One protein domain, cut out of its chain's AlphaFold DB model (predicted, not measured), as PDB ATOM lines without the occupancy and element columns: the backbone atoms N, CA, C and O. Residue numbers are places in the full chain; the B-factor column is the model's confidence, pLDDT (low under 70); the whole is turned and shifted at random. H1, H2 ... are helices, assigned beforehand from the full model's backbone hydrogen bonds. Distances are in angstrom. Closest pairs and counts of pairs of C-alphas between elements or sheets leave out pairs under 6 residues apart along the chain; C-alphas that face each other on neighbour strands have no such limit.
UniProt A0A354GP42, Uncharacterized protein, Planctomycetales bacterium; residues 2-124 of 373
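This is residues 2 to 124 of the 373 residues of an uncharacterized protein of Planctomycetales bacterium (UniProt A0A354GP42). A long helix, H1, sticks out with residues 2 to 15 as an arm from a small body of crossed helices, with H2 and H6 at its core, H3 on H6, H4 on H2. The 123 printed residues hold six named helices, H1 to H6 in order, and no named strand: all helix. The whole is only just compact, close to loose, with a radius of gyration of the C-alphas of 16.2 A and spans of 60 by 28 by 26 A.

H1, residues 2 to 33, touches H2, residues 39 to 53, with residues 27 to 31 alone; the closest C-alphas, Ile 31 and Pro 41, are 6.0 A apart. H4, residues 69 to 84, touches H2, closest C-alphas His 43 and Arg 76, 4.8 A. H5, residues 92 to 96, is near H4. H6, residues 105 to 118, touches H3, residues 58 to 67, and touches H1, about perpendicular at 82 degrees. O i to N i+4 pairs are within hydrogen-bond range throughout H1, H2, H3 and H5, in 11 of 12 in H4, 8 of 10 in H6.

H1 begins at C-alpha 2, (-146.304, -41.306, -50.727), and spans 46.6 A; H6 ends at C-alpha 118, (-137.433, -38.665, -19.533).

The printed part has no cut. Residues 2 to 16 and 92 to 108 have pLDDT under 70.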
ATOM      1  N   ARG A   2    -146.542 -40.236 -51.731       60.47
ATOM      2  CA  ARG A   2    -146.304 -41.306 -50.727       60.47
ATOM      3  C   ARG A   2    -144.819 -41.687 -50.580       60.47
ATOM      4  O   ARG A   2    -144.336 -41.759 -49.464       60.47
ATOM      5  N   LEU A   3    -144.104 -41.817 -51.701       57.25
ATOM      6  CA  LEU A   3    -142.656 -42.086 -51.731       57.25
ATOM      7  C   LEU A   3    -141.819 -40.925 -51.160       57.25
ATOM      8  O   LEU A   3    -140.886 -41.163 -50.409       57.25
ATOM      9  N   GLU A   4    -142.204 -39.676 -51.436       56.19
ATOM     10  CA  GLU A   4    -141.533 -38.482 -50.881       56.19
ATOM     11  C   GLU A   4    -141.692 -38.388 -49.354       56.19
ATOM     12  O   GLU A   4    -140.737 -38.060 -48.662       56.19
ATOM     13  N   ARG A   5    -142.862 -38.757 -48.806       52.84
ATOM     14  CA  ARG A   5    -143.066 -38.833 -47.348       52.84
ATOM     15  C   ARG A   5    -142.251 -39.948 -46.692       52.84
ATOM     16  O   ARG A   5    -141.764 -39.769 -45.584       52.84
ATOM     17  N   GLU A   6    -142.099 -41.089 -47.361       56.22
ATOM     18  CA  GLU A   6    -141.295 -42.212 -46.859       56.22
ATOM     19  C   GLU A   6    -139.785 -41.891 -46.883       56.22
ATOM     20  O   GLU A   6    -139.062 -42.262 -45.955       56.22
ATOM     21  N   GLU A   7    -139.304 -41.138 -47.880       58.66
ATOM     22  CA  GLU A   7    -137.930 -40.613 -47.908       58.66
ATOM     23  C   GLU A   7    -137.689 -39.534 -46.842       58.66
ATOM     24  O   GLU A   7    -136.671 -39.595 -46.148       58.66
ATOM     25  N   GLU A   8    -138.624 -38.598 -46.649       51.28
ATOM     26  CA  GLU A   8    -138.547 -37.578 -45.593       51.28
ATOM     27  C   GLU A   8    -138.536 -38.206 -44.187       51.28
ATOM     28  O   GLU A   8    -137.712 -37.836 -43.348       51.28
ATOM     29  N   GLU A   9    -139.379 -39.210 -43.923       49.19
ATOM     30  CA  GLU A   9    -139.393 -39.932 -42.644       49.19
ATOM     31  C   GLU A   9    -138.101 -40.724 -42.395       49.19
ATOM     32  O   GLU A   9    -137.604 -40.774 -41.264       49.19
ATOM     33  N   SER A  10    -137.539 -41.341 -43.437       54.75
ATOM     34  CA  SER A  10    -136.276 -42.079 -43.349       54.75
ATOM     35  C   SER A  10    -135.095 -41.140 -43.072       54.75
ATOM     36  O   SER A  10    -134.308 -41.383 -42.152       54.75
ATOM     37  N   GLN A  11    -135.013 -40.012 -43.785       48.91
ATOM     38  CA  GLN A  11    -133.993 -38.983 -43.564       48.91
ATOM     39  C   GLN A  11    -134.107 -38.358 -42.169       48.91
ATOM     40  O   GLN A  11    -133.095 -38.201 -41.483       48.91
ATOM     41  N   MET A  12    -135.330 -38.092 -41.700       48.62
ATOM     42  CA  MET A  12    -135.577 -37.566 -40.358       48.62
ATOM     43  C   MET A  12    -135.137 -38.550 -39.264       48.62
ATOM     44  O   MET A  12    -134.500 -38.134 -38.300       48.62
ATOM     45  N   LYS A  13    -135.393 -39.861 -39.414       55.88
ATOM     46  CA  LYS A  13    -134.924 -40.891 -38.461       55.88
ATOM     47  C   LYS A  13    -133.400 -41.011 -38.426       55.88
ATOM     48  O   LYS A  13    -132.823 -41.130 -37.345       55.88
ATOM     49  N   VAL A  14    -132.743 -40.957 -39.587       60.84
ATOM     50  CA  VAL A  14    -131.272 -40.976 -39.685       60.84
ATOM     51  C   VAL A  14    -130.666 -39.739 -39.019       60.84
ATOM     52  O   VAL A  14    -129.720 -39.858 -38.238       60.84
ATOM     53  N   GLN A  15    -131.238 -38.561 -39.273       59.59
ATOM     54  CA  GLN A  15    -130.795 -37.308 -38.671       59.59
ATOM     55  C   GLN A  15    -131.002 -37.301 -37.150       59.59
ATOM     56  O   GLN A  15    -130.084 -36.946 -36.410       59.59
ATOM     57  N   LEU A  16    -132.151 -37.786 -36.671       58.22
ATOM     58  CA  LEU A  16    -132.440 -37.917 -35.242       58.22
ATOM     59  C   LEU A  16    -131.427 -38.846 -34.549       58.22
ATOM     60  O   LEU A  16    -130.885 -38.503 -33.499       58.22
ATOM     61  N   GLY A  17    -131.093 -39.984 -35.168       73.56
ATOM     62  CA  GLY A  17    -130.061 -40.899 -34.669       73.56
ATOM     63  C   GLY A  17    -128.661 -40.269 -34.597       73.56
ATOM     64  O   GLY A  17    -127.912 -40.519 -33.648       73.56
ATOM     65  N   ALA A  18    -128.309 -39.410 -35.559       76.12
ATOM     66  CA  ALA A  18    -127.041 -38.679 -35.553       76.12
ATOM     67  C   ALA A  18    -126.969 -37.637 -34.420       76.12
ATOM     68  O   ALA A  18    -125.942 -37.540 -33.742       76.12
ATOM     69  N   GLU A  19    -128.061 -36.911 -34.164       78.88
ATOM     70  CA  GLU A  19    -128.153 -35.925 -33.076       78.88
ATOM     71  C   GLU A  19    -128.003 -36.576 -31.692       78.88
ATOM     72  O   GLU A  19    -127.259 -36.074 -30.845       78.88
ATOM     73  N   TYR A  20    -128.634 -37.734 -31.472       81.38
ATOM     74  CA  TYR A  20    -128.474 -38.500 -30.231       81.38
ATOM     75  C   TYR A  20    -127.037 -38.954 -30.006       81.38
ATOM     76  O   TYR A  20    -126.482 -38.774 -28.918       81.38
ATOM     77  N   LYS A  21    -126.399 -39.493 -31.048       82.69
ATOM     78  CA  LYS A  21    -124.997 -39.910 -30.982       82.69
ATOM     79  C   LYS A  21    -124.081 -38.734 -30.644       82.69
ATOM     80  O   LYS A  21    -123.165 -38.876 -29.836       82.69
ATOM     81  N   GLN A  22    -124.338 -37.561 -31.217       83.25
ATOM     82  CA  GLN A  22    -123.584 -36.348 -30.911       83.25
ATOM     83  C   GLN A  22    -123.781 -35.897 -29.456       83.25
ATOM     84  O   GLN A  22    -122.806 -35.528 -28.799       83.25
ATOM     85  N   ALA A  23    -125.007 -35.965 -28.932       84.50
ATOM     86  CA  ALA A  23    -125.309 -35.629 -27.543       84.50
ATOM     87  C   ALA A  23    -124.598 -36.564 -26.548       84.50
ATOM     88  O   ALA A  23    -123.968 -36.099 -25.594       84.50
ATOM     89  N   VAL A  24    -124.625 -37.871 -26.820       85.31
ATOM     90  CA  VAL A  24    -123.898 -38.902 -26.066       85.31
ATOM     91  C   VAL A  24    -122.392 -38.624 -26.063       85.31
ATOM     92  O   VAL A  24    -121.781 -38.534 -24.996       85.31
ATOM     93  N   LEU A  25    -121.798 -38.394 -27.237       85.19
ATOM     94  CA  LEU A  25    -120.370 -38.094 -27.361       85.19
ATOM     95  C   LEU A  25    -119.986 -36.806 -26.621       85.19
ATOM     96  O   LEU A  25    -118.941 -36.754 -25.970       85.19
ATOM     97  N   ALA A  26    -120.818 -35.765 -26.681       84.38
ATOM     98  CA  ALA A  26    -120.580 -34.513 -25.966       84.38
ATOM     99  C   ALA A  26    -120.591 -34.712 -24.440       84.38
ATOM    100  O   ALA A  26    -119.725 -34.173 -23.735       84.38
ATOM    101  N   LEU A  27    -121.518 -35.527 -23.922       86.94
ATOM    102  CA  LEU A  27    -121.552 -35.882 -22.505       86.94
ATOM    103  C   LEU A  27    -120.301 -36.670 -22.098       86.94
ATOM    104  O   LEU A  27    -119.634 -36.304 -21.128       86.94
ATOM    105  N   GLN A  28    -119.935 -37.693 -22.869       86.69
ATOM    106  CA  GLN A  28    -118.737 -38.495 -22.619       86.69
ATOM    107  C   GLN A  28    -117.467 -37.648 -22.639       86.69
ATOM    108  O   GLN A  28    -116.625 -37.774 -21.752       86.69
ATOM    109  N   GLN A  29    -117.338 -36.722 -23.590       84.44
ATOM    110  CA  GLN A  29    -116.223 -35.778 -23.620       84.44
ATOM    111  C   GLN A  29    -116.220 -34.857 -22.399       84.44
ATOM    112  O   GLN A  29    -115.149 -34.542 -21.880       84.44
ATOM    113  N   THR A  30    -117.390 -34.433 -21.920       85.44
ATOM    114  CA  THR A  30    -117.510 -33.600 -20.716       85.44
ATOM    115  C   THR A  30    -117.057 -34.365 -19.476       85.44
ATOM    116  O   THR A  30    -116.230 -33.859 -18.713       85.44
ATOM    117  N   ILE A  31    -117.513 -35.607 -19.302       85.62
ATOM    118  CA  ILE A  31    -117.059 -36.515 -18.238       85.62
ATOM    119  C   ILE A  31    -115.546 -36.734 -18.347       85.62
ATOM    120  O   ILE A  31    -114.804 -36.452 -17.406       85.62
ATOM    121  N   ALA A  32    -115.064 -37.109 -19.531       82.56
ATOM    122  CA  ALA A  32    -113.654 -37.365 -19.790       82.56
ATOM    123  C   ALA A  32    -112.774 -36.125 -19.598       82.56
ATOM    124  O   ALA A  32    -111.594 -36.277 -19.295       82.56
ATOM    125  N   LYS A  33    -113.305 -34.899 -19.740       79.75
ATOM    126  CA  LYS A  33    -112.615 -33.612 -19.504       79.75
ATOM    127  C   LYS A  33    -112.762 -33.083 -18.073       79.75
ATOM    128  O   LYS A  33    -111.966 -32.230 -17.680       79.75
ATOM    129  N   SER A  34    -113.632 -33.663 -17.257       79.00
ATOM    130  CA  SER A  34    -113.874 -33.212 -15.884       79.00
ATOM    131  C   SER A  34    -112.711 -33.485 -14.931       79.00
ATOM    132  O   SER A  34    -111.883 -34.367 -15.170       79.00
ATOM    133  N   THR A  35    -112.630 -32.677 -13.871       79.56
ATOM    134  CA  THR A  35    -111.776 -32.921 -12.700       79.56
ATOM    135  C   THR A  35    -112.459 -33.923 -11.765       79.56
ATOM    136  O   THR A  35    -113.648 -34.198 -11.930       79.56
ATOM    137  N   PHE A  36    -111.748 -34.424 -10.748       81.38
ATOM    138  CA  PHE A  36    -112.344 -35.329  -9.754       81.38
ATOM    139  C   PHE A  36    -113.567 -34.734  -9.053       81.38
ATOM    140  O   PHE A  36    -114.457 -35.468  -8.663       81.38
ATOM    141  N   LEU A  37    -113.633 -33.405  -8.923       83.25
ATOM    142  CA  LEU A  37    -114.765 -32.737  -8.282       83.25
ATOM    143  C   LEU A  37    -116.057 -32.821  -9.103       83.25
ATOM    144  O   LEU A  37    -117.128 -32.520  -8.596       83.25
ATOM    145  N   PHE A  38    -115.968 -33.193 -10.383       87.75
ATOM    146  CA  PHE A  38    -117.125 -33.545 -11.207       87.75
ATOM    147  C   PHE A  38    -118.237 -32.477 -11.279       87.75
ATOM    148  O   PHE A  38    -119.365 -32.775 -11.661       87.75
ATOM    149  N   TYR A  39    -117.909 -31.207 -10.988       88.00
ATOM    150  CA  TYR A  39    -118.868 -30.098 -10.933       88.00
ATOM    151  C   TYR A  39    -119.716 -29.989 -12.201       88.00
ATOM    152  O   TYR A  39    -120.919 -29.773 -12.111       88.00
ATOM    153  N   LYS A  40    -119.103 -30.125 -13.385       85.75
ATOM    154  CA  LYS A  40    -119.802 -29.934 -14.664       85.75
ATOM    155  C   LYS A  40    -120.751 -31.094 -14.997       85.75
ATOM    156  O   LYS A  40    -121.917 -30.811 -15.251       85.75
ATOM    157  N   PRO A  41    -120.327 -32.370 -14.941       90.44
ATOM    158  CA  PRO A  41    -121.250 -33.484 -15.120       90.44
ATOM    159  C   PRO A  41    -122.367 -33.500 -14.075       90.44
ATOM    160  O   PRO A  41    -123.520 -33.664 -14.452       90.44
ATOM    161  N   ILE A  42    -122.064 -33.246 -12.794       92.81
ATOM    162  CA  ILE A  42    -123.094 -33.163 -11.740       92.81
ATOM    163  C   ILE A  42    -124.106 -32.063 -12.065       92.81
ATOM    164  O   ILE A  42    -125.305 -32.273 -11.934       92.81
ATOM    165  N   HIS A  43    -123.650 -30.909 -12.552       90.19
ATOM    166  CA  HIS A  43    -124.551 -29.835 -12.962       90.19
ATOM    167  C   HIS A  43    -125.494 -30.275 -14.092       90.19
ATOM    168  O   HIS A  43    -126.692 -30.037 -13.997       90.19
ATOM    169  N   ILE A  44    -124.985 -30.978 -15.114       90.06
ATOM    170  CA  ILE A  44    -125.818 -31.552 -16.187       90.06
ATOM    171  C   ILE A  44    -126.842 -32.536 -15.604       90.06
ATOM    172  O   ILE A  44    -128.029 -32.418 -15.906       90.06
ATOM    173  N   ALA A  45    -126.411 -33.465 -14.744       94.12
ATOM    174  CA  ALA A  45    -127.298 -34.442 -14.114       94.12
ATOM    175  C   ALA A  45    -128.421 -33.764 -13.316       94.12
ATOM    176  O   ALA A  45    -129.582 -34.133 -13.458       94.12
ATOM    177  N   GLU A  46    -128.107 -32.738 -12.523       94.00
ATOM    178  CA  GLU A  46    -129.116 -32.076 -11.695       94.00
ATOM    179  C   GLU A  46    -130.084 -31.200 -12.499       94.00
ATOM    180  O   GLU A  46    -131.262 -31.126 -12.146       94.00
ATOM    181  N   ILE A  47    -129.641 -30.606 -13.611       91.00
ATOM    182  CA  ILE A  47    -130.535 -29.917 -14.555       91.00
ATOM    183  C   ILE A  47    -131.517 -30.913 -15.178       91.00
ATOM    184  O   ILE A  47    -132.726 -30.680 -15.158       91.00
ATOM    185  N   LEU A  48    -131.013 -32.038 -15.695       92.50
ATOM    186  CA  LEU A  48    -131.841 -33.074 -16.322       92.50
ATOM    187  C   LEU A  48    -132.802 -33.708 -15.312       92.50
ATOM    188  O   LEU A  48    -133.976 -33.925 -15.620       92.50
ATOM    189  N   ARG A  49    -132.342 -33.925 -14.077       94.81
ATOM    190  CA  ARG A  49    -133.195 -34.389 -12.985       94.81
ATOM    191  C   ARG A  49    -134.290 -33.396 -12.662       94.81
ATOM    192  O   ARG A  49    -135.427 -33.814 -12.455       94.81
ATOM    193  N   HIS A  50    -133.976 -32.104 -12.578       92.75
ATOM    194  CA  HIS A  50    -134.989 -31.083 -12.341       92.75
ATOM    195  C   HIS A  50    -136.034 -31.095 -13.458       92.75
ATOM    196  O   HIS A  50    -137.221 -31.202 -13.165       92.75
ATOM    197  N   GLY A  51    -135.598 -31.118 -14.722       92.12
ATOM    198  CA  GLY A  51    -136.491 -31.250 -15.871       92.12
ATOM    199  C   GLY A  51    -137.413 -32.464 -15.760       92.12
ATOM    200  O   GLY A  51    -138.625 -32.333 -15.899       92.12
ATOM    201  N   ARG A  52    -136.856 -33.638 -15.450       93.62
ATOM    202  CA  ARG A  52    -137.610 -34.892 -15.326       93.62
ATOM    203  C   ARG A  52    -138.579 -34.897 -14.146       93.62
ATOM    204  O   ARG A  52    -139.742 -35.245 -14.300       93.62
ATOM    205  N   THR A  53    -138.110 -34.515 -12.960       93.25
ATOM    206  CA  THR A  53    -138.903 -34.559 -11.717       93.25
ATOM    207  C   THR A  53    -139.968 -33.468 -11.648       93.25
ATOM    208  O   THR A  53    -140.991 -33.665 -11.000       93.25
ATOM    209  N   SER A  54    -139.759 -32.344 -12.335       92.00
ATOM    210  CA  SER A  54    -140.755 -31.283 -12.505       92.00
ATOM    211  C   SER A  54    -141.611 -31.448 -13.767       92.00
ATOM    212  O   SER A  54    -142.395 -30.553 -14.064       92.00
ATOM    213  N   ALA A  55    -141.474 -32.568 -14.490       91.00
ATOM    214  CA  ALA A  55    -142.204 -32.866 -15.724       91.00
ATOM    215  C   ALA A  55    -142.159 -31.719 -16.755       91.00
ATOM    216  O   ALA A  55    -143.153 -31.409 -17.413       91.00
ATOM    217  N   LEU A  56    -141.002 -31.060 -16.880       90.88
ATOM    218  CA  LEU A  56    -140.817 -29.978 -17.839       90.88
ATOM    219  C   LEU A  56    -140.783 -30.541 -19.260       90.88
ATOM    220  O   LEU A  56    -140.049 -31.493 -19.550       90.88
ATOM    221  N   SER A  57    -141.523 -29.897 -20.162       89.50
ATOM    222  CA  SER A  57    -141.310 -30.088 -21.594       89.50
ATOM    223  C   SER A  57    -139.896 -29.645 -21.976       89.50
ATOM    224  O   SER A  57    -139.243 -28.883 -21.257       89.50
ATOM    225  N   GLN A  58    -139.423 -30.102 -23.131       86.38
ATOM    226  CA  GLN A  58    -138.123 -29.704 -23.661       86.38
ATOM    227  C   GLN A  58    -137.977 -28.175 -23.749       86.38
ATOM    228  O   GLN A  58    -136.982 -27.626 -23.281       86.38
ATOM    229  N   ASP A  59    -138.989 -27.486 -24.279       86.88
ATOM    230  CA  ASP A  59    -138.971 -26.026 -24.414       86.88
ATOM    231  C   ASP A  59    -138.974 -25.327 -23.053       86.88
ATOM    232  O   ASP A  59    -138.241 -24.361 -22.854       86.88
ATOM    233  N   ALA A  60    -139.734 -25.847 -22.083       87.81
ATOM    234  CA  ALA A  60    -139.746 -25.313 -20.725       87.81
ATOM    235  C   ALA A  60    -138.398 -25.512 -20.015       87.81
ATOM    236  O   ALA A  60    -137.966 -24.639 -19.262       87.81
ATOM    237  N   LEU A  61    -137.708 -26.632 -20.264       86.75
ATOM    238  CA  LEU A  61    -136.362 -26.863 -19.740       86.75
ATOM    239  C   LEU A  61    -135.350 -25.883 -20.346       86.75
ATOM    240  O   LEU A  61    -134.540 -25.323 -19.611       86.75
ATOM    241  N   LEU A  62    -135.395 -25.662 -21.662       85.44
ATOM    242  CA  LEU A  62    -134.521 -24.695 -22.332       85.44
ATOM    243  C   LEU A  62    -134.779 -23.266 -21.839       85.44
ATOM    244  O   LEU A  62    -133.834 -22.543 -21.533       85.44
ATOM    245  N   ASP A  63    -136.048 -22.884 -21.682       85.19
ATOM    246  CA  ASP A  63    -136.431 -21.584 -21.127       85.19
ATOM    247  C   ASP A  63    -135.942 -21.413 -19.681       85.19
ATOM    248  O   ASP A  63    -135.421 -20.361 -19.302       85.19
ATOM    249  N   TYR A  64    -136.053 -22.471 -18.874       83.25
ATOM    250  CA  TYR A  64    -135.529 -22.498 -17.513       83.25
ATOM    251  C   TYR A  64    -134.006 -22.330 -17.491       83.25
ATOM    252  O   TYR A  64    -133.492 -21.528 -16.706       83.25
ATOM    253  N   ILE A  65    -133.290 -23.032 -18.373       82.44
ATOM    254  CA  ILE A  65    -131.838 -22.910 -18.527       82.44
ATOM    255  C   ILE A  65    -131.447 -21.461 -18.851       82.44
ATOM    256  O   ILE A  65    -130.592 -20.889 -18.170       82.44
ATOM    257  N   ASP A  66    -132.115 -20.851 -19.832       79.06
ATOM    258  CA  ASP A  66    -131.805 -19.498 -20.297       79.06
ATOM    259  C   ASP A  66    -132.132 -18.430 -19.231       79.06
ATOM    260  O   ASP A  66    -131.384 -17.463 -19.060       79.06
ATOM    261  N   LYS A  67    -133.223 -18.596 -18.469       79.12
ATOM    262  CA  LYS A  67    -133.716 -17.576 -17.522       79.12
ATOM    263  C   LYS A  67    -133.219 -17.728 -16.085       79.12
ATOM    264  O   LYS A  67    -133.327 -16.774 -15.310       79.12
ATOM    265  N   LYS A  68    -132.746 -18.909 -15.671       78.88
ATOM    266  CA  LYS A  68    -132.505 -19.233 -14.249       78.88
ATOM    267  C   LYS A  68    -131.089 -19.724 -13.946       78.88
ATOM    268  O   LYS A  68    -130.907 -20.465 -12.986       78.88
ATOM    269  N   ALA A  69    -130.077 -19.234 -14.665       70.25
ATOM    270  CA  ALA A  69    -128.669 -19.628 -14.498       70.25
ATOM    271  C   ALA A  69    -128.169 -19.688 -13.034       70.25
ATOM    272  O   ALA A  69    -127.474 -20.630 -12.662       70.25
ATOM    273  N   ALA A  70    -128.552 -18.729 -12.179       71.12
ATOM    274  CA  ALA A  70    -128.190 -18.751 -10.755       71.12
ATOM    275  C   ALA A  70    -128.746 -19.976 -10.014       71.12
ATOM    276  O   ALA A  70    -128.004 -20.660  -9.319       71.12
ATOM    277  N   ARG A  71    -130.014 -20.313 -10.258       80.06
ATOM    278  CA  ARG A  71    -130.687 -21.451  -9.629       80.06
ATOM    279  C   ARG A  71    -130.154 -22.796 -10.124       80.06
ATOM    280  O   ARG A  71    -130.194 -23.769  -9.384       80.06
ATOM    281  N   LEU A  72    -129.643 -22.867 -11.357       80.75
ATOM    282  CA  LEU A  72    -128.993 -24.086 -11.862       80.75
ATOM    283  C   LEU A  72    -127.726 -24.405 -11.060       80.75
ATOM    284  O   LEU A  72    -127.489 -25.559 -10.700       80.75
ATOM    285  N   ARG A  73    -126.946 -23.369 -10.722       84.25
ATOM    286  CA  ARG A  73    -125.748 -23.526  -9.892       84.25
ATOM    287  C   ARG A  73    -126.095 -24.014  -8.493       84.25
ATOM    288  O   ARG A  73    -125.424 -24.928  -8.026       84.25
ATOM    289  N   ASP A  74    -127.169 -23.501  -7.897       88.56
ATOM    290  CA  ASP A  74    -127.637 -23.950  -6.581       88.56
ATOM    291  C   ASP A  74    -127.931 -25.461  -6.567       88.56
ATOM    292  O   ASP A  74    -127.533 -26.153  -5.631       88.56
ATOM    293  N   LEU A  75    -128.535 -26.004  -7.637       90.31
ATOM    294  CA  LEU A  75    -128.803 -27.448  -7.760       90.31
ATOM    295  C   LEU A  75    -127.511 -28.280  -7.717       90.31
ATOM    296  O   LEU A  75    -127.428 -29.294  -7.023       90.31
ATOM    297  N   ARG A  76    -126.478 -27.849  -8.451       91.00
ATOM    298  CA  ARG A  76    -125.155 -28.485  -8.408       91.00
ATOM    299  C   ARG A  76    -124.516 -28.322  -7.028       91.00
ATOM    300  O   ARG A  76    -123.910 -29.261  -6.514       91.00
ATOM    301  N   ASP A  77    -124.579 -27.124  -6.464       91.88
ATOM    302  CA  ASP A  77    -123.887 -26.765  -5.228       91.88
ATOM    303  C   ASP A  77    -124.460 -27.502  -4.017       91.88
ATOM    304  O   ASP A  77    -123.689 -27.965  -3.178       91.88
ATOM    305  N   GLU A  78    -125.768 -27.753  -3.986       93.38
ATOM    306  CA  GLU A  78    -126.400 -28.628  -2.995       93.38
ATOM    307  C   GLU A  78    -125.791 -30.041  -3.022       93.38
ATOM    308  O   GLU A  78    -125.335 -30.559  -1.998       93.38
ATOM    309  N   VAL A  79    -125.713 -30.656  -4.208       94.06
ATOM    310  CA  VAL A  79    -125.163 -32.013  -4.361       94.06
ATOM    311  C   VAL A  79    -123.670 -32.052  -4.062       94.06
ATOM    312  O   VAL A  79    -123.195 -32.944  -3.362       94.06
ATOM    313  N   THR A  80    -122.911 -31.093  -4.579       92.38
ATOM    314  CA  THR A  80    -121.453 -31.081  -4.421       92.38
ATOM    315  C   THR A  80    -121.010 -30.719  -3.009       92.38
ATOM    316  O   THR A  80    -120.061 -31.324  -2.509       92.38
ATOM    317  N   SER A  81    -121.747 -29.854  -2.310       91.31
ATOM    318  CA  SER A  81    -121.595 -29.659  -0.867       91.31
ATOM    319  C   SER A  81    -121.856 -30.963  -0.109       91.31
ATOM    320  O   SER A  81    -121.030 -31.379   0.700       91.31
ATOM    321  N   SER A  82    -122.937 -31.680  -0.436       90.56
ATOM    322  CA  SER A  82    -123.267 -32.944   0.232       90.56
ATOM    323  C   SER A  82    -122.251 -34.063  -0.026       90.56
ATOM    324  O   SER A  82    -121.958 -34.827   0.889       90.56
ATOM    325  N   LEU A  83    -121.747 -34.205  -1.255       90.75
ATOM    326  CA  LEU A  83    -120.831 -35.291  -1.625       90.75
ATOM    327  C   LEU A  83    -119.374 -34.978  -1.272       90.75
ATOM    328  O   LEU A  83    -118.619 -35.874  -0.906       90.75
ATOM    329  N   MET A  84    -118.957 -33.718  -1.405       86.81
ATOM    330  CA  MET A  84    -117.545 -33.327  -1.334       86.81
ATOM    331  C   MET A  84    -117.231 -32.336  -0.214       86.81
ATOM    332  O   MET A  84    -116.060 -32.020  -0.023       86.81
ATOM    333  N   GLY A  85    -118.237 -31.817   0.492       85.69
ATOM    334  CA  GLY A  85    -118.065 -30.786   1.519       85.69
ATOM    335  C   GLY A  85    -117.666 -29.415   0.965       85.69
ATOM    336  O   GLY A  85    -117.188 -28.575   1.723       85.69
ATOM    337  N   ARG A  86    -117.793 -29.189  -0.353       87.12
ATOM    338  CA  ARG A  86    -117.392 -27.935  -1.013       87.12
ATOM    339  C   ARG A  86    -118.149 -27.659  -2.307       87.12
ATOM    340  O   ARG A  86    -118.395 -28.565  -3.102       87.12
ATOM    341  N   ILE A  87    -118.404 -26.378  -2.553       88.06
ATOM    342  CA  ILE A  87    -119.024 -25.846  -3.774       88.06
ATOM    343  C   ILE A  87    -117.970 -25.321  -4.758       88.06
ATOM    344  O   ILE A  87    -116.799 -25.164  -4.405       88.06
ATOM    345  N   SER A  88    -118.362 -25.054  -6.007       82.81
ATOM    346  CA  SER A  88    -117.423 -24.527  -7.005       82.81
ATOM    347  C   SER A  88    -117.112 -23.046  -6.768       82.81
ATOM    348  O   SER A  88    -117.995 -22.198  -6.859       82.81
ATOM    349  N   THR A  89    -115.836 -22.717  -6.559       80.19
ATOM    350  CA  THR A  89    -115.339 -21.333  -6.406       80.19
ATOM    351  C   THR A  89    -114.761 -20.744  -7.698       80.19
ATOM    352  O   THR A  89    -114.187 -19.658  -7.701       80.19
ATOM    353  N   SER A  90    -114.869 -21.462  -8.821       72.94
ATOM    354  CA  SER A  90    -114.343 -20.999 -10.114       72.94
ATOM    355  C   SER A  90    -115.111 -19.775 -10.633       72.94
ATOM    356  O   SER A  90    -116.257 -19.558 -10.257       72.94
ATOM    357  N   ASN A  91    -114.529 -18.991 -11.543       73.62
ATOM    358  CA  ASN A  91    -115.238 -17.854 -12.145       73.62
ATOM    359  C   ASN A  91    -116.553 -18.314 -12.815       73.62
ATOM    360  O   ASN A  91    -116.546 -19.307 -13.543       73.62
ATOM    361  N   ILE A  92    -117.644 -17.565 -12.604       68.44
ATOM    362  CA  ILE A  92    -118.976 -17.756 -13.212       68.44
ATOM    363  C   ILE A  92    -118.867 -18.045 -14.709       68.44
ATOM    364  O   ILE A  92    -119.444 -19.010 -15.198       68.44
ATOM    365  N   ARG A  93    -118.036 -17.279 -15.421       68.25
ATOM    366  CA  ARG A  93    -117.770 -17.474 -16.846       68.25
ATOM    367  C   ARG A  93    -117.277 -18.896 -17.139       68.25
ATOM    368  O   ARG A  93    -117.805 -19.542 -18.023       68.25
ATOM    369  N   TRP A  94    -116.343 -19.433 -16.360       66.94
ATOM    370  CA  TRP A  94    -115.834 -20.800 -16.540       66.94
ATOM    371  C   TRP A  94    -116.837 -21.890 -16.125       66.94
ATOM    372  O   TRP A  94    -116.829 -22.993 -16.688       66.94
ATOM    373  N   GLN A  95    -117.672 -21.602 -15.122       68.62
ATOM    374  CA  GLN A  95    -118.734 -22.505 -14.676       68.62
ATOM    375  C   GLN A  95    -119.840 -22.624 -15.735       68.62
ATOM    376  O   GLN A  95    -120.301 -23.736 -16.001       68.62
ATOM    377  N   ASP A  96    -120.190 -21.506 -16.373       65.19
ATOM    378  CA  ASP A  96    -121.291 -21.409 -17.328       65.19
ATOM    379  C   ASP A  96    -120.833 -21.710 -18.777       65.19
ATOM    380  O   ASP A  96    -121.481 -22.496 -19.458       65.19
ATOM    381  N   GLU A  97    -119.678 -21.214 -19.251       61.06
ATOM    382  CA  GLU A  97    -119.233 -21.307 -20.665       61.06
ATOM    383  C   GLU A  97    -119.000 -22.727 -21.196       61.06
ATOM    384  O   GLU A  97    -118.908 -22.920 -22.403       61.06
ATOM    385  N   THR A  98    -118.844 -23.732 -20.336       52.97
ATOM    386  CA  THR A  98    -118.610 -25.117 -20.798       52.97
ATOM    387  C   THR A  98    -119.881 -25.958 -20.826       52.97
ATOM    388  O   THR A  98    -119.929 -26.946 -21.548       52.97
ATOM    389  N   ILE A  99    -120.894 -25.580 -20.046       57.31
ATOM    390  CA  ILE A  99    -122.203 -26.252 -20.017       57.31
ATOM    391  C   ILE A  99    -123.165 -25.520 -20.959       57.31
ATOM    392  O   ILE A  99    -123.945 -26.144 -21.672       57.31
ATOM    393  N   PHE A 100    -123.017 -24.196 -21.024       61.66
ATOM    394  CA  PHE A 100    -123.751 -23.266 -21.867       61.66
ATOM    395  C   PHE A 100    -122.775 -22.365 -22.641       61.66
ATOM    396  O   PHE A 100    -122.803 -21.141 -22.469       61.66
ATOM    397  N   PRO A 101    -121.866 -22.904 -23.481       51.31
ATOM    398  CA  PRO A 101    -121.159 -22.028 -24.403       51.31
ATOM    399  C   PRO A 101    -122.217 -21.241 -25.177       51.31
ATOM    400  O   PRO A 101    -123.219 -21.810 -25.616       51.31
ATOM    401  N   ARG A 102    -122.028 -19.924 -25.313       46.31
ATOM    402  CA  ARG A 102    -122.840 -19.112 -26.224       46.31
ATOM    403  C   ARG A 102    -122.647 -19.682 -27.637       46.31
ATOM    404  O   ARG A 102    -121.702 -19.307 -28.320       46.31
ATOM    405  N   GLY A 103    -123.485 -20.638 -28.036       45.94
ATOM    406  CA  GLY A 103    -123.398 -21.321 -29.325       45.94
ATOM    407  C   GLY A 103    -123.914 -22.762 -29.300       45.94
ATOM    408  O   GLY A 103    -123.415 -23.584 -28.539       45.94
ATOM    409  N   PHE A 104    -124.892 -23.034 -30.175       42.72
ATOM    410  CA  PHE A 104    -125.302 -24.295 -30.831       42.72
ATOM    411  C   PHE A 104    -125.382 -25.610 -30.013       42.72
ATOM    412  O   PHE A 104    -126.411 -26.275 -30.052       42.72
ATOM    413  N   VAL A 105    -124.369 -25.983 -29.226       48.44
ATOM    414  CA  VAL A 105    -124.270 -27.271 -28.510       48.44
ATOM    415  C   VAL A 105    -125.270 -27.380 -27.355       48.44
ATOM    416  O   VAL A 105    -125.933 -28.403 -27.233       48.44
ATOM    417  N   ALA A 106    -125.468 -26.334 -26.545       59.09
ATOM    418  CA  ALA A 106    -126.447 -26.377 -25.448       59.09
ATOM    419  C   ALA A 106    -127.894 -26.542 -25.956       59.09
ATOM    420  O   ALA A 106    -128.678 -27.269 -25.355       59.09
ATOM    421  N   LYS A 107    -128.224 -25.933 -27.105       61.19
ATOM    422  CA  LYS A 107    -129.561 -25.994 -27.721       61.19
ATOM    423  C   LYS A 107    -129.819 -27.261 -28.538       61.19
ATOM    424  O   LYS A 107    -130.964 -27.511 -28.875       61.19
ATOM    425  N   GLN A 108    -128.791 -28.054 -28.843       69.12
ATOM    426  CA  GLN A 108    -128.939 -29.332 -29.554       69.12
ATOM    427  C   GLN A 108    -128.756 -30.545 -28.637       69.12
ATOM    428  O   GLN A 108    -129.447 -31.545 -28.793       69.12
ATOM    429  N   VAL A 109    -127.861 -30.460 -27.648       77.06
ATOM    430  CA  VAL A 109    -127.498 -31.597 -26.790       77.06
ATOM    431  C   VAL A 109    -128.463 -31.774 -25.619       77.06
ATOM    432  O   VAL A 109    -128.918 -32.890 -25.388       77.06
ATOM    433  N   PHE A 110    -128.810 -30.707 -24.885       83.00
ATOM    434  CA  PHE A 110    -129.724 -30.823 -23.737       83.00
ATOM    435  C   PHE A 110    -131.108 -31.359 -24.106       83.00
ATOM    436  O   PHE A 110    -131.587 -32.213 -23.369       83.00
ATOM    437  N   PRO A 111    -131.729 -30.941 -25.226       87.25
ATOM    438  CA  PRO A 111    -132.958 -31.550 -25.722       87.25
ATOM    439  C   PRO A 111    -132.903 -33.068 -25.809       87.25
ATOM    440  O   PRO A 111    -133.716 -33.752 -25.198       87.25
ATOM    441  N   ARG A 112    -131.878 -33.591 -26.487       88.88
ATOM    442  CA  ARG A 112    -131.713 -35.028 -26.717       88.88
ATOM    443  C   ARG A 112    -131.372 -35.779 -25.442       88.88
ATOM    444  O   ARG A 112    -131.915 -36.851 -25.201       88.88
ATOM    445  N   LEU A 113    -130.524 -35.210 -24.587       89.81
ATOM    446  CA  LEU A 113    -130.260 -35.797 -23.273       89.81
ATOM    447  C   LEU A 113    -131.510 -35.785 -22.385       89.81
ATOM    448  O   LEU A 113    -131.725 -36.746 -21.658       89.81
ATOM    449  N   HIS A 114    -132.340 -34.743 -22.437       91.50
ATOM    450  CA  HIS A 114    -133.593 -34.669 -21.681       91.50
ATOM    451  C   HIS A 114    -134.624 -35.670 -22.192       91.50
ATOM    452  O   HIS A 114    -135.227 -36.372 -21.388       91.50
ATOM    453  N   GLU A 115    -134.774 -35.794 -23.508       90.62
ATOM    454  CA  GLU A 115    -135.648 -36.779 -24.151       90.62
ATOM    455  C   GLU A 115    -135.256 -38.207 -23.737       90.62
ATOM    456  O   GLU A 115    -136.080 -38.932 -23.180       90.62
ATOM    457  N   LEU A 116    -133.967 -38.562 -23.854       90.06
ATOM    458  CA  LEU A 116    -133.445 -39.842 -23.352       90.06
ATOM    459  C   LEU A 116    -133.706 -40.012 -21.857       90.06
ATOM    460  O   LEU A 116    -134.104 -41.078 -21.406       90.06
ATOM    461  N   ASN A 117    -133.474 -38.975 -21.062       93.19
ATOM    462  CA  ASN A 117    -133.575 -39.079 -19.616       93.19
ATOM    463  C   ASN A 117    -135.026 -39.121 -19.109       93.19
ATOM    464  O   ASN A 117    -135.246 -39.507 -17.964       93.19
ATOM    465  N   THR A 118    -136.009 -38.711 -19.912       92.00
ATOM    466  CA  THR A 118    -137.433 -38.665 -19.533       92.00
ATOM    467  C   THR A 118    -138.269 -39.786 -20.131       92.00
ATOM    468  O   THR A 118    -139.312 -40.106 -19.559       92.00
ATOM    469  N   ALA A 119    -137.817 -40.404 -21.225       88.44
ATOM    470  CA  ALA A 119    -138.470 -41.565 -21.817       88.44
ATOM    471  C   ALA A 119    -138.684 -42.686 -20.782       88.44
ATOM    472  O   ALA A 119    -137.872 -42.896 -19.880       88.44
ATOM    473  N   SER A 120    -139.802 -43.407 -20.899       86.44
ATOM    474  CA  SER A 120    -140.238 -44.401 -19.907       86.44
ATOM    475  C   SER A 120    -139.226 -45.525 -19.692       86.44
ATOM    476  O   SER A 120    -139.042 -45.970 -18.564       86.44
ATOM    477  N   GLU A 121    -138.553 -45.955 -20.759       85.50
ATOM    478  CA  GLU A 121    -137.580 -47.056 -20.730       85.50
ATOM    479  C   GLU A 121    -136.216 -46.626 -20.176       85.50
ATOM    480  O   GLU A 121    -135.514 -47.421 -19.557       85.50
ATOM    481  N   THR A 122    -135.863 -45.351 -20.342       87.56
ATOM    482  CA  THR A 122    -134.541 -44.794 -20.017       87.56
ATOM    483  C   THR A 122    -134.616 -43.695 -18.952       87.56
ATOM    484  O   THR A 122    -133.722 -42.853 -18.823       87.56
ATOM    485  N   SER A 123    -135.688 -43.699 -18.153       91.56
ATOM    486  CA  SER A 123    -135.963 -42.665 -17.156       91.56
ATOM    487  C   SER A 123    -134.822 -42.561 -16.141       91.56
ATOM    488  O   SER A 123    -134.547 -43.494 -15.386       91.56
ATOM    489  N   GLY A 124    -134.142 -41.413 -16.111       93.50
ATOM    490  CA  GLY A 124    -133.002 -41.171 -15.225       93.50
ATOM    491  C   GLY A 124    -131.681 -41.819 -15.663       93.50
ATOM    492  O   GLY A 124    -130.713 -41.752 -14.905       93.50
TER     493      GLY A 124